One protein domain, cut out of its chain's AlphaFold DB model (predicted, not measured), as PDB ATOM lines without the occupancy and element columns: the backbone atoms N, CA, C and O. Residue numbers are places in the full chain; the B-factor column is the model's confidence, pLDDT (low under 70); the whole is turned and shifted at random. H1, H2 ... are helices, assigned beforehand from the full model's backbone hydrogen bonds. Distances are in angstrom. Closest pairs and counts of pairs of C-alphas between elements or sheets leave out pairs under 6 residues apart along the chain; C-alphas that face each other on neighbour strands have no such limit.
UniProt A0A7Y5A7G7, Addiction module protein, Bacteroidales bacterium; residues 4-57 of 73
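This is residues 4 to 57 of the 73 residues of the protein "Addiction module protein" of Bacteroidales bacterium (UniProt A0A7Y5A7G7). The printed part is a flat, open zigzag of helices: the short H1 and the long H2 make a V at their tight link, and from the far end of H2 the chain swings over through residues 32 to 38 into H3, which folds back the other way, so that H2 and H3 stand like the two legs of a wide arch with nothing between them. There is no packed core, and residues 21 to 46 stand free. The printed part has 54 residues with three named helices, in the order H1, H2, H3, and no named strand; the class is all helix. The whole is extended, with a radius of gyration of the C-alphas of 17.5 A and spans of 49 by 29 by 12 A.

H1 takes residues 4 to 11 and begins at C-alpha 4, at (-44.631, -11.396, 15.291); its first and last C-alphas are 10.9 A apart. H2, residues 14 to 31, is the longest helix by residues, with 26.0 A from its first C-alpha, at (-48.096, -2.445, -0.534), to its last. H3, residues 39 to 53, measures 20.7 A from first to last C-alpha and ends at C-alpha 53, at (-45.956, 31.430, -6.484).

H1 and H2 are close but not clearly touching, with 1 pair of C-alphas within 8 A. Their closest C-alphas are those of Leu 9 and Lys 17, 6.9 A apart. Their lines stand at a steep tilt of 44 degrees, and they run opposite ways. Their centres are 15.1 A apart. H3 touches no helix: it is apart from H1, and apart from H2 too, though it follows H2 in the chain. In H1, H2 and H3 every O i to N i+4 pair is within hydrogen-bond range.

The two C-alphas farthest apart are those of Asp 4 and Ser 54, 51.0 A; from the first to the last printed C-alpha, Asp 4 to Ala 57, it is 45.9 A. The residues that stand free are 21 to 46, of which 21 to 31 belong to H2 and 39 to 46 to H3, and 50 to 55, of which 50 to 53 belong to H3. The link from H1 to H2, of 2 residues, is tight; the link from H2 to H3, of 7 residues, is short; no link is long. The printed part has no cut. The mean pLDDT of the printed part is 90.0, and the model's confidence is low, under 70, at residues 33 to 36, between H2 and H3.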
ATOM      1  N   ASP A   4     -43.216 -11.447  15.662       90.00
ATOM      2  CA  ASP A   4     -44.631 -11.396  15.291       90.00
ATOM      3  C   ASP A   4     -44.981 -10.105  14.546       90.00
ATOM      4  O   ASP A   4     -45.674 -10.149  13.531       90.00
ATOM      5  N   GLN A   5     -44.417  -8.966  14.962       89.50
ATOM      6  CA  GLN A   5     -44.605  -7.691  14.265       89.50
ATOM      7  C   GLN A   5     -43.996  -7.700  12.853       89.50
ATOM      8  O   GLN A   5     -44.591  -7.170  11.917       89.50
ATOM      9  N   LEU A   6     -42.837  -8.343  12.669       90.06
ATOM     10  CA  LEU A   6     -42.223  -8.510  11.344       90.06
ATOM     11  C   LEU A   6     -43.051  -9.442  10.450       90.06
ATOM     12  O   LEU A   6     -43.238  -9.182   9.264       90.06
ATOM     13  N   THR A   7     -43.586 -10.517  11.028       91.62
ATOM     14  CA  THR A   7     -44.467 -11.445  10.310       91.62
ATOM     15  C   THR A   7     -45.755 -10.749   9.869       91.62
ATOM     16  O   THR A   7     -46.209 -10.961   8.745       91.62
ATOM     17  N   TYR A   8     -46.313  -9.879  10.714       92.88
ATOM     18  CA  TYR A   8     -47.453  -9.034  10.373       92.88
ATOM     19  C   TYR A   8     -47.126  -8.071   9.223       92.88
ATOM     20  O   TYR A   8     -47.832  -8.082   8.217       92.88
ATOM     21  N   LEU A   9     -46.011  -7.330   9.309       92.75
ATOM     22  CA  LEU A   9     -45.570  -6.425   8.240       92.75
ATOM     23  C   LEU A   9     -45.463  -7.129   6.886       92.75
ATOM     24  O   LEU A   9     -45.893  -6.578   5.877       92.75
ATOM     25  N   HIS A  10     -44.916  -8.345   6.835       94.06
ATOM     26  CA  HIS A  10     -44.766  -9.062   5.567       94.06
ATOM     27  C   HIS A  10     -46.103  -9.398   4.897       94.06
ATOM     28  O   HIS A  10     -46.160  -9.396   3.665       94.06
ATOM     29  N   ARG A  11     -47.165  -9.620   5.684       95.88
ATOM     30  CA  ARG A  11     -48.513  -9.965   5.200       95.88
ATOM     31  C   ARG A  11     -49.306  -8.769   4.674       95.88
ATOM     32  O   ARG A  11     -50.286  -8.977   3.969       95.88
ATOM     33  N   LEU A  12     -48.887  -7.548   4.997       96.25
ATOM     34  CA  LEU A  12     -49.543  -6.331   4.531       96.25
ATOM     35  C   LEU A  12     -49.405  -6.159   3.013       96.25
ATOM     36  O   LEU A  12     -48.355  -6.441   2.416       96.25
ATOM     37  N   SER A  13     -50.452  -5.616   2.398       97.31
ATOM     38  CA  SER A  13     -50.393  -5.102   1.033       97.31
ATOM     39  C   SER A  13     -49.406  -3.934   0.928       97.31
ATOM     40  O   SER A  13     -49.027  -3.312   1.922       97.31
ATOM     41  N   VAL A  14     -48.994  -3.591  -0.297       93.81
ATOM     42  CA  VAL A  14     -48.096  -2.445  -0.534       93.81
ATOM     43  C   VAL A  14     -48.692  -1.148   0.021       93.81
ATOM     44  O   VAL A  14     -47.984  -0.385   0.668       93.81
ATOM     45  N   LYS A  15     -49.999  -0.928  -0.165       95.12
ATOM     46  CA  LYS A  15     -50.695   0.259   0.349       95.12
ATOM     47  C   LYS A  15     -50.638   0.335   1.877       95.12
ATOM     48  O   LYS A  15     -50.325   1.382   2.426       95.12
ATOM     49  N   GLU A  16     -50.903  -0.773   2.560       96.00
ATOM     50  CA  GLU A  16     -50.853  -0.822   4.026       96.00
ATOM     51  C   GLU A  16     -49.427  -0.644   4.552       96.00
ATOM     52  O   GLU A  16     -49.225   0.061   5.536       96.00
ATOM     53  N   LYS A  17     -48.423  -1.207   3.868       96.19
ATOM     54  CA  LYS A  17     -47.009  -0.979   4.199       96.19
ATOM     55  C   LYS A  17     -46.633   0.495   4.088       96.19
ATOM     56  O   LYS A  17     -45.968   1.002   4.982       96.19
ATOM     57  N   ILE A  18     -47.075   1.178   3.028       95.44
ATOM     58  CA  ILE A  18     -46.841   2.618   2.848       95.44
ATOM     59  C   ILE A  18     -47.455   3.408   4.006       95.44
ATOM     60  O   ILE A  18     -46.774   4.249   4.583       95.44
ATOM     61  N   ASN A  19     -48.692   3.091   4.397       95.56
ATOM     62  CA  ASN A  19     -49.341   3.755   5.527       95.56
ATOM     63  C   ASN A  19     -48.573   3.537   6.838       95.56
ATOM     64  O   ASN A  19     -48.361   4.485   7.581       95.56
ATOM     65  N   VAL A  20     -48.113   2.311   7.112       95.88
ATOM     66  CA  VAL A  20     -47.311   2.030   8.315       95.88
ATOM     67  C   VAL A  20     -45.994   2.804   8.298       95.88
ATOM     68  O   VAL A  20     -45.597   3.343   9.323       95.88
ATOM     69  N   VAL A  21     -45.322   2.887   7.146       95.31
ATOM     70  CA  VAL A  21     -44.103   3.698   7.005       95.31
ATOM     71  C   VAL A  21     -44.392   5.171   7.286       95.31
ATOM     72  O   VAL A  21     -43.607   5.797   7.989       95.31
ATOM     73  N   GLN A  22     -45.505   5.708   6.780       94.62
ATOM     74  CA  GLN A  22     -45.899   7.094   7.025       94.62
ATOM     75  C   GLN A  22     -46.144   7.356   8.515       94.62
ATOM     76  O   GLN A  22     -45.547   8.271   9.065       94.62
ATOM     77  N   GLU A  23     -46.947   6.523   9.180       95.31
ATOM     78  CA  GLU A  23     -47.232   6.673  10.614       95.31
ATOM     79  C   GLU A  23     -45.957   6.588  11.463       95.31
ATOM     80  O   GLU A  23     -45.748   7.408  12.352       95.31
ATOM     81  N   LEU A  24     -45.061   5.640  11.158       93.38
ATOM     82  CA  LEU A  24     -43.767   5.538  11.838       93.38
ATOM     83  C   LEU A  24     -42.909   6.789  11.615       93.38
ATOM     84  O   LEU A  24     -42.223   7.235  12.532       93.38
ATOM     85  N   TRP A  25     -42.929   7.347  10.406       93.00
ATOM     86  CA  TRP A  25     -42.179   8.555  10.082       93.00
ATOM     87  C   TRP A  25     -42.720   9.779  10.823       93.00
ATOM     88  O   TRP A  25     -41.935  10.552  11.372       93.00
ATOM     89  N   ASP A  26     -44.044   9.923  10.891       88.25
ATOM     90  CA  ASP A  26     -44.712  11.003  11.618       88.25
ATOM     91  C   ASP A  26     -44.458  10.910  13.129       88.25
ATOM     92  O   ASP A  26     -44.272  11.931  13.786       88.25
ATOM     93  N   ASP A  27     -44.418   9.700  13.686       90.44
ATOM     94  CA  ASP A  27     -44.125   9.470  15.104       90.44
ATOM     95  C   ASP A  27     -42.671   9.829  15.452       90.44
ATOM     96  O   ASP A  27     -42.419  10.642  16.342       90.44
ATOM     97  N   ILE A  28     -41.709   9.345  14.654       88.38
ATOM     98  CA  ILE A  28     -40.287   9.706  14.791       88.38
ATOM     99  C   ILE A  28     -40.089  11.223  14.656       88.38
ATOM    100  O   ILE A  28     -39.287  11.815  15.380       88.38
ATOM    101  N   ALA A  29     -40.799  11.865  13.726       85.00
ATOM    102  CA  ALA A  29     -40.710  13.304  13.513       85.00
ATOM    103  C   ALA A  29     -41.291  14.123  14.678       85.00
ATOM    104  O   ALA A  29     -40.830  15.237  14.902       85.00
ATOM    105  N   LYS A  30     -42.272  13.596  15.425       83.81
ATOM    106  CA  LYS A  30     -42.799  14.240  16.644       83.81
ATOM    107  C   LYS A  30     -41.816  14.150  17.807       83.81
ATOM    108  O   LYS A  30     -41.708  15.102  18.574       83.81
ATOM    109  N   GLU A  31     -41.129  13.016  17.947       81.31
ATOM    110  CA  GLU A  31     -40.125  12.815  19.000       81.31
ATOM    111  C   GLU A  31     -38.842  13.605  18.739       81.31
ATOM    112  O   GLU A  31     -38.218  14.118  19.670       81.31
ATOM    113  N   GLN A  32     -38.451  13.744  17.471       73.56
ATOM    114  CA  GLN A  32     -37.394  14.669  17.103       73.56
ATOM    115  C   GLN A  32     -37.931  16.094  17.200       73.56
ATOM    116  O   GLN A  32     -38.577  16.597  16.284       73.56
ATOM    117  N   SER A  33     -37.608  16.785  18.293       61.91
ATOM    118  CA  SER A  33     -37.680  18.241  18.319       61.91
ATOM    119  C   SER A  33     -36.690  18.762  17.279       61.91
ATOM    120  O   SER A  33     -35.516  18.991  17.573       61.91
ATOM    121  N   ILE A  34     -37.133  18.906  16.029       64.44
ATOM    122  CA  ILE A  34     -36.421  19.677  15.016       64.44
ATOM    123  C   ILE A  34     -36.481  21.122  15.523       64.44
ATOM    124  O   ILE A  34     -37.363  21.889  15.149       64.44
ATOM    125  N   GLU A  35     -35.596  21.458  16.467       61.81
ATOM    126  CA  GLU A  35     -35.607  22.719  17.219       61.81
ATOM    127  C   GLU A  35     -35.495  23.920  16.284       61.81
ATOM    128  O   GLU A  35     -35.991  25.003  16.578       61.81
ATOM    129  N   SER A  36     -34.877  23.727  15.121       66.75
ATOM    130  CA  SER A  36     -34.978  24.654  14.008       66.75
ATOM    131  C   SER A  36     -34.523  23.986  12.718       66.75
ATOM    132  O   SER A  36     -33.562  23.216  12.675       66.75
ATOM    133  N   LEU A  37     -35.226  24.294  11.633       75.56
ATOM    134  CA  LEU A  37     -34.761  23.998  10.288       75.56
ATOM    135  C   LEU A  37     -33.473  24.805  10.055       75.56
ATOM    136  O   LEU A  37     -33.452  26.006  10.335       75.56
ATOM    137  N   SER A  38     -32.400  24.181   9.555       86.50
ATOM    138  CA  SER A  38     -31.173  24.928   9.251       86.50
ATOM    139  C   SER A  38     -31.487  26.071   8.278       86.50
ATOM    140  O   SER A  38     -32.358  25.933   7.412       86.50
ATOM    141  N   MET A  39     -30.778  27.200   8.394       86.31
ATOM    142  CA  MET A  39     -31.014  28.343   7.499       86.31
ATOM    143  C   MET A  39     -30.892  27.952   6.024       86.31
ATOM    144  O   MET A  39     -31.655  28.440   5.198       86.31
ATOM    145  N   GLU A  40     -29.986  27.026   5.707       90.38
ATOM    146  CA  GLU A  40     -29.803  26.532   4.345       90.38
ATOM    147  C   GLU A  40     -31.005  25.716   3.858       90.38
ATOM    148  O   GLU A  40     -31.514  25.951   2.763       90.38
ATOM    149  N   HIS A  41     -31.527  24.803   4.682       89.62
ATOM    150  CA  HIS A  41     -32.734  24.059   4.323       89.62
ATOM    151  C   HIS A  41     -33.942  24.995   4.179       89.62
ATOM    152  O   HIS A  41     -34.751  24.810   3.271       89.62
ATOM    153  N   LYS A  42     -34.044  26.030   5.026       90.56
ATOM    154  CA  LYS A  42     -35.136  27.007   4.969       90.56
ATOM    155  C   LYS A  42     -35.055  27.826   3.685       90.56
ATOM    156  O   LYS A  42     -36.052  27.933   2.983       90.56
ATOM    157  N   ARG A  43     -33.863  28.321   3.340       94.94
ATOM    158  CA  ARG A  43     -33.603  29.065   2.100       94.94
ATOM    159  C   ARG A  43     -34.048  28.276   0.869       94.94
ATOM    160  O   ARG A  43     -34.759  28.812   0.029       94.94
ATOM    161  N   ILE A  44     -33.686  26.993   0.786       94.94
ATOM    162  CA  ILE A  44     -34.071  26.129  -0.342       94.94
ATOM    163  C   ILE A  44     -35.595  25.964  -0.430       94.94
ATOM    164  O   ILE A  44     -36.152  25.946  -1.530       94.94
ATOM    165  N   LEU A  45     -36.283  25.807   0.705       93.44
ATOM    166  CA  LEU A  45     -37.742  25.694   0.724       93.44
ATOM    167  C   LEU A  45     -38.416  27.007   0.316       93.44
ATOM    168  O   LEU A  45     -39.312  26.976  -0.525       93.44
ATOM    169  N   ASP A  46     -37.944  28.137   0.843       94.50
ATOM    170  CA  ASP A  46     -38.448  29.470   0.501       94.50
ATOM    171  C   ASP A  46     -38.285  29.749  -1.006       94.50
ATOM    172  O   ASP A  46     -39.230  30.184  -1.660       94.50
ATOM    173  N   GLU A  47     -37.130  29.412  -1.594       95.50
ATOM    174  CA  GLU A  47     -36.886  29.533  -3.040       95.50
ATOM    175  C   GLU A  47     -37.854  28.682  -3.864       95.50
ATOM    176  O   GLU A  47     -38.385  29.133  -4.880       95.50
ATOM    177  N   ARG A  48     -38.125  27.449  -3.427       95.19
ATOM    178  CA  ARG A  48     -39.080  26.569  -4.112       95.19
ATOM    179  C   ARG A  48     -40.499  27.117  -4.045       95.19
ATOM    180  O   ARG A  48     -41.188  27.082  -5.060       95.19
ATOM    181  N   ILE A  49     -40.919  27.626  -2.888       95.88
ATOM    182  CA  ILE A  49     -42.233  28.257  -2.711       95.88
ATOM    183  C   ILE A  49     -42.343  29.482  -3.621       95.88
ATOM    184  O   ILE A  49     -43.291  29.581  -4.394       95.88
ATOM    185  N   GLN A  50     -41.325  30.346  -3.646       96.81
ATOM    186  CA  GLN A  50     -41.300  31.513  -4.526       96.81
ATOM    187  C   GLN A  50     -41.387  31.131  -6.013       96.81
ATOM    188  O   GLN A  50     -42.089  31.786  -6.786       96.81
ATOM    189  N   CYS A  51     -40.700  30.070  -6.444       96.31
ATOM    190  CA  CYS A  51     -40.820  29.562  -7.812       96.31
ATOM    191  C   CYS A  51     -42.249  29.099  -8.133       96.31
ATOM    192  O   CYS A  51     -42.732  29.323  -9.242       96.31
ATOM    193  N   ILE A  52     -42.937  28.471  -7.174       94.94
ATOM    194  CA  ILE A  52     -44.335  28.045  -7.335       94.94
ATOM    195  C   ILE A  52     -45.242  29.272  -7.456       94.94
ATOM    196  O   ILE A  52     -45.988  29.374  -8.428       94.94
ATOM    197  N   ASP A  53     -45.117  30.227  -6.535       95.50
ATOM    198  CA  ASP A  53     -45.956  31.430  -6.484       95.50
ATOM    199  C   ASP A  53     -45.751  32.342  -7.701       95.50
ATOM    200  O   ASP A  53     -46.693  32.950  -8.205       95.50
ATOM    201  N   SER A  54     -44.521  32.412  -8.216       96.50
ATOM    202  CA  SER A  54     -44.194  33.156  -9.441       96.50
ATOM    203  C   SER A  54     -44.561  32.417 -10.733       96.50
ATOM    204  O   SER A  54     -44.382  32.970 -11.818       96.50
ATOM    205  N   GLY A  55     -45.040  31.171 -10.649       93.94
ATOM    206  CA  GLY A  55     -45.359  30.343 -11.815       93.94
ATOM    207  C   GLY A  55     -44.135  29.877 -12.614       93.94
ATOM    208  O   GLY A  55     -44.277  29.436 -13.751       93.94
ATOM    209  N   THR A  56     -42.931  29.973 -12.044       94.19
ATOM    210  CA  THR A  56     -41.670  29.552 -12.682       94.19
ATOM    211  C   THR A  56     -41.245  28.134 -12.289       94.19
ATOM    212  O   THR A  56     -40.295  27.585 -12.853       94.19
ATOM    213  N   ALA A  57     -41.955  27.511 -11.345       93.56
ATOM    214  CA  ALA A  57     -41.731  26.130 -10.947       93.56
ATOM    215  C   ALA A  57     -41.992  25.153 -12.101       93.56
ATOM    216  O   ALA A  57     -42.991  25.228 -12.814       93.56
TER     217      ALA A  57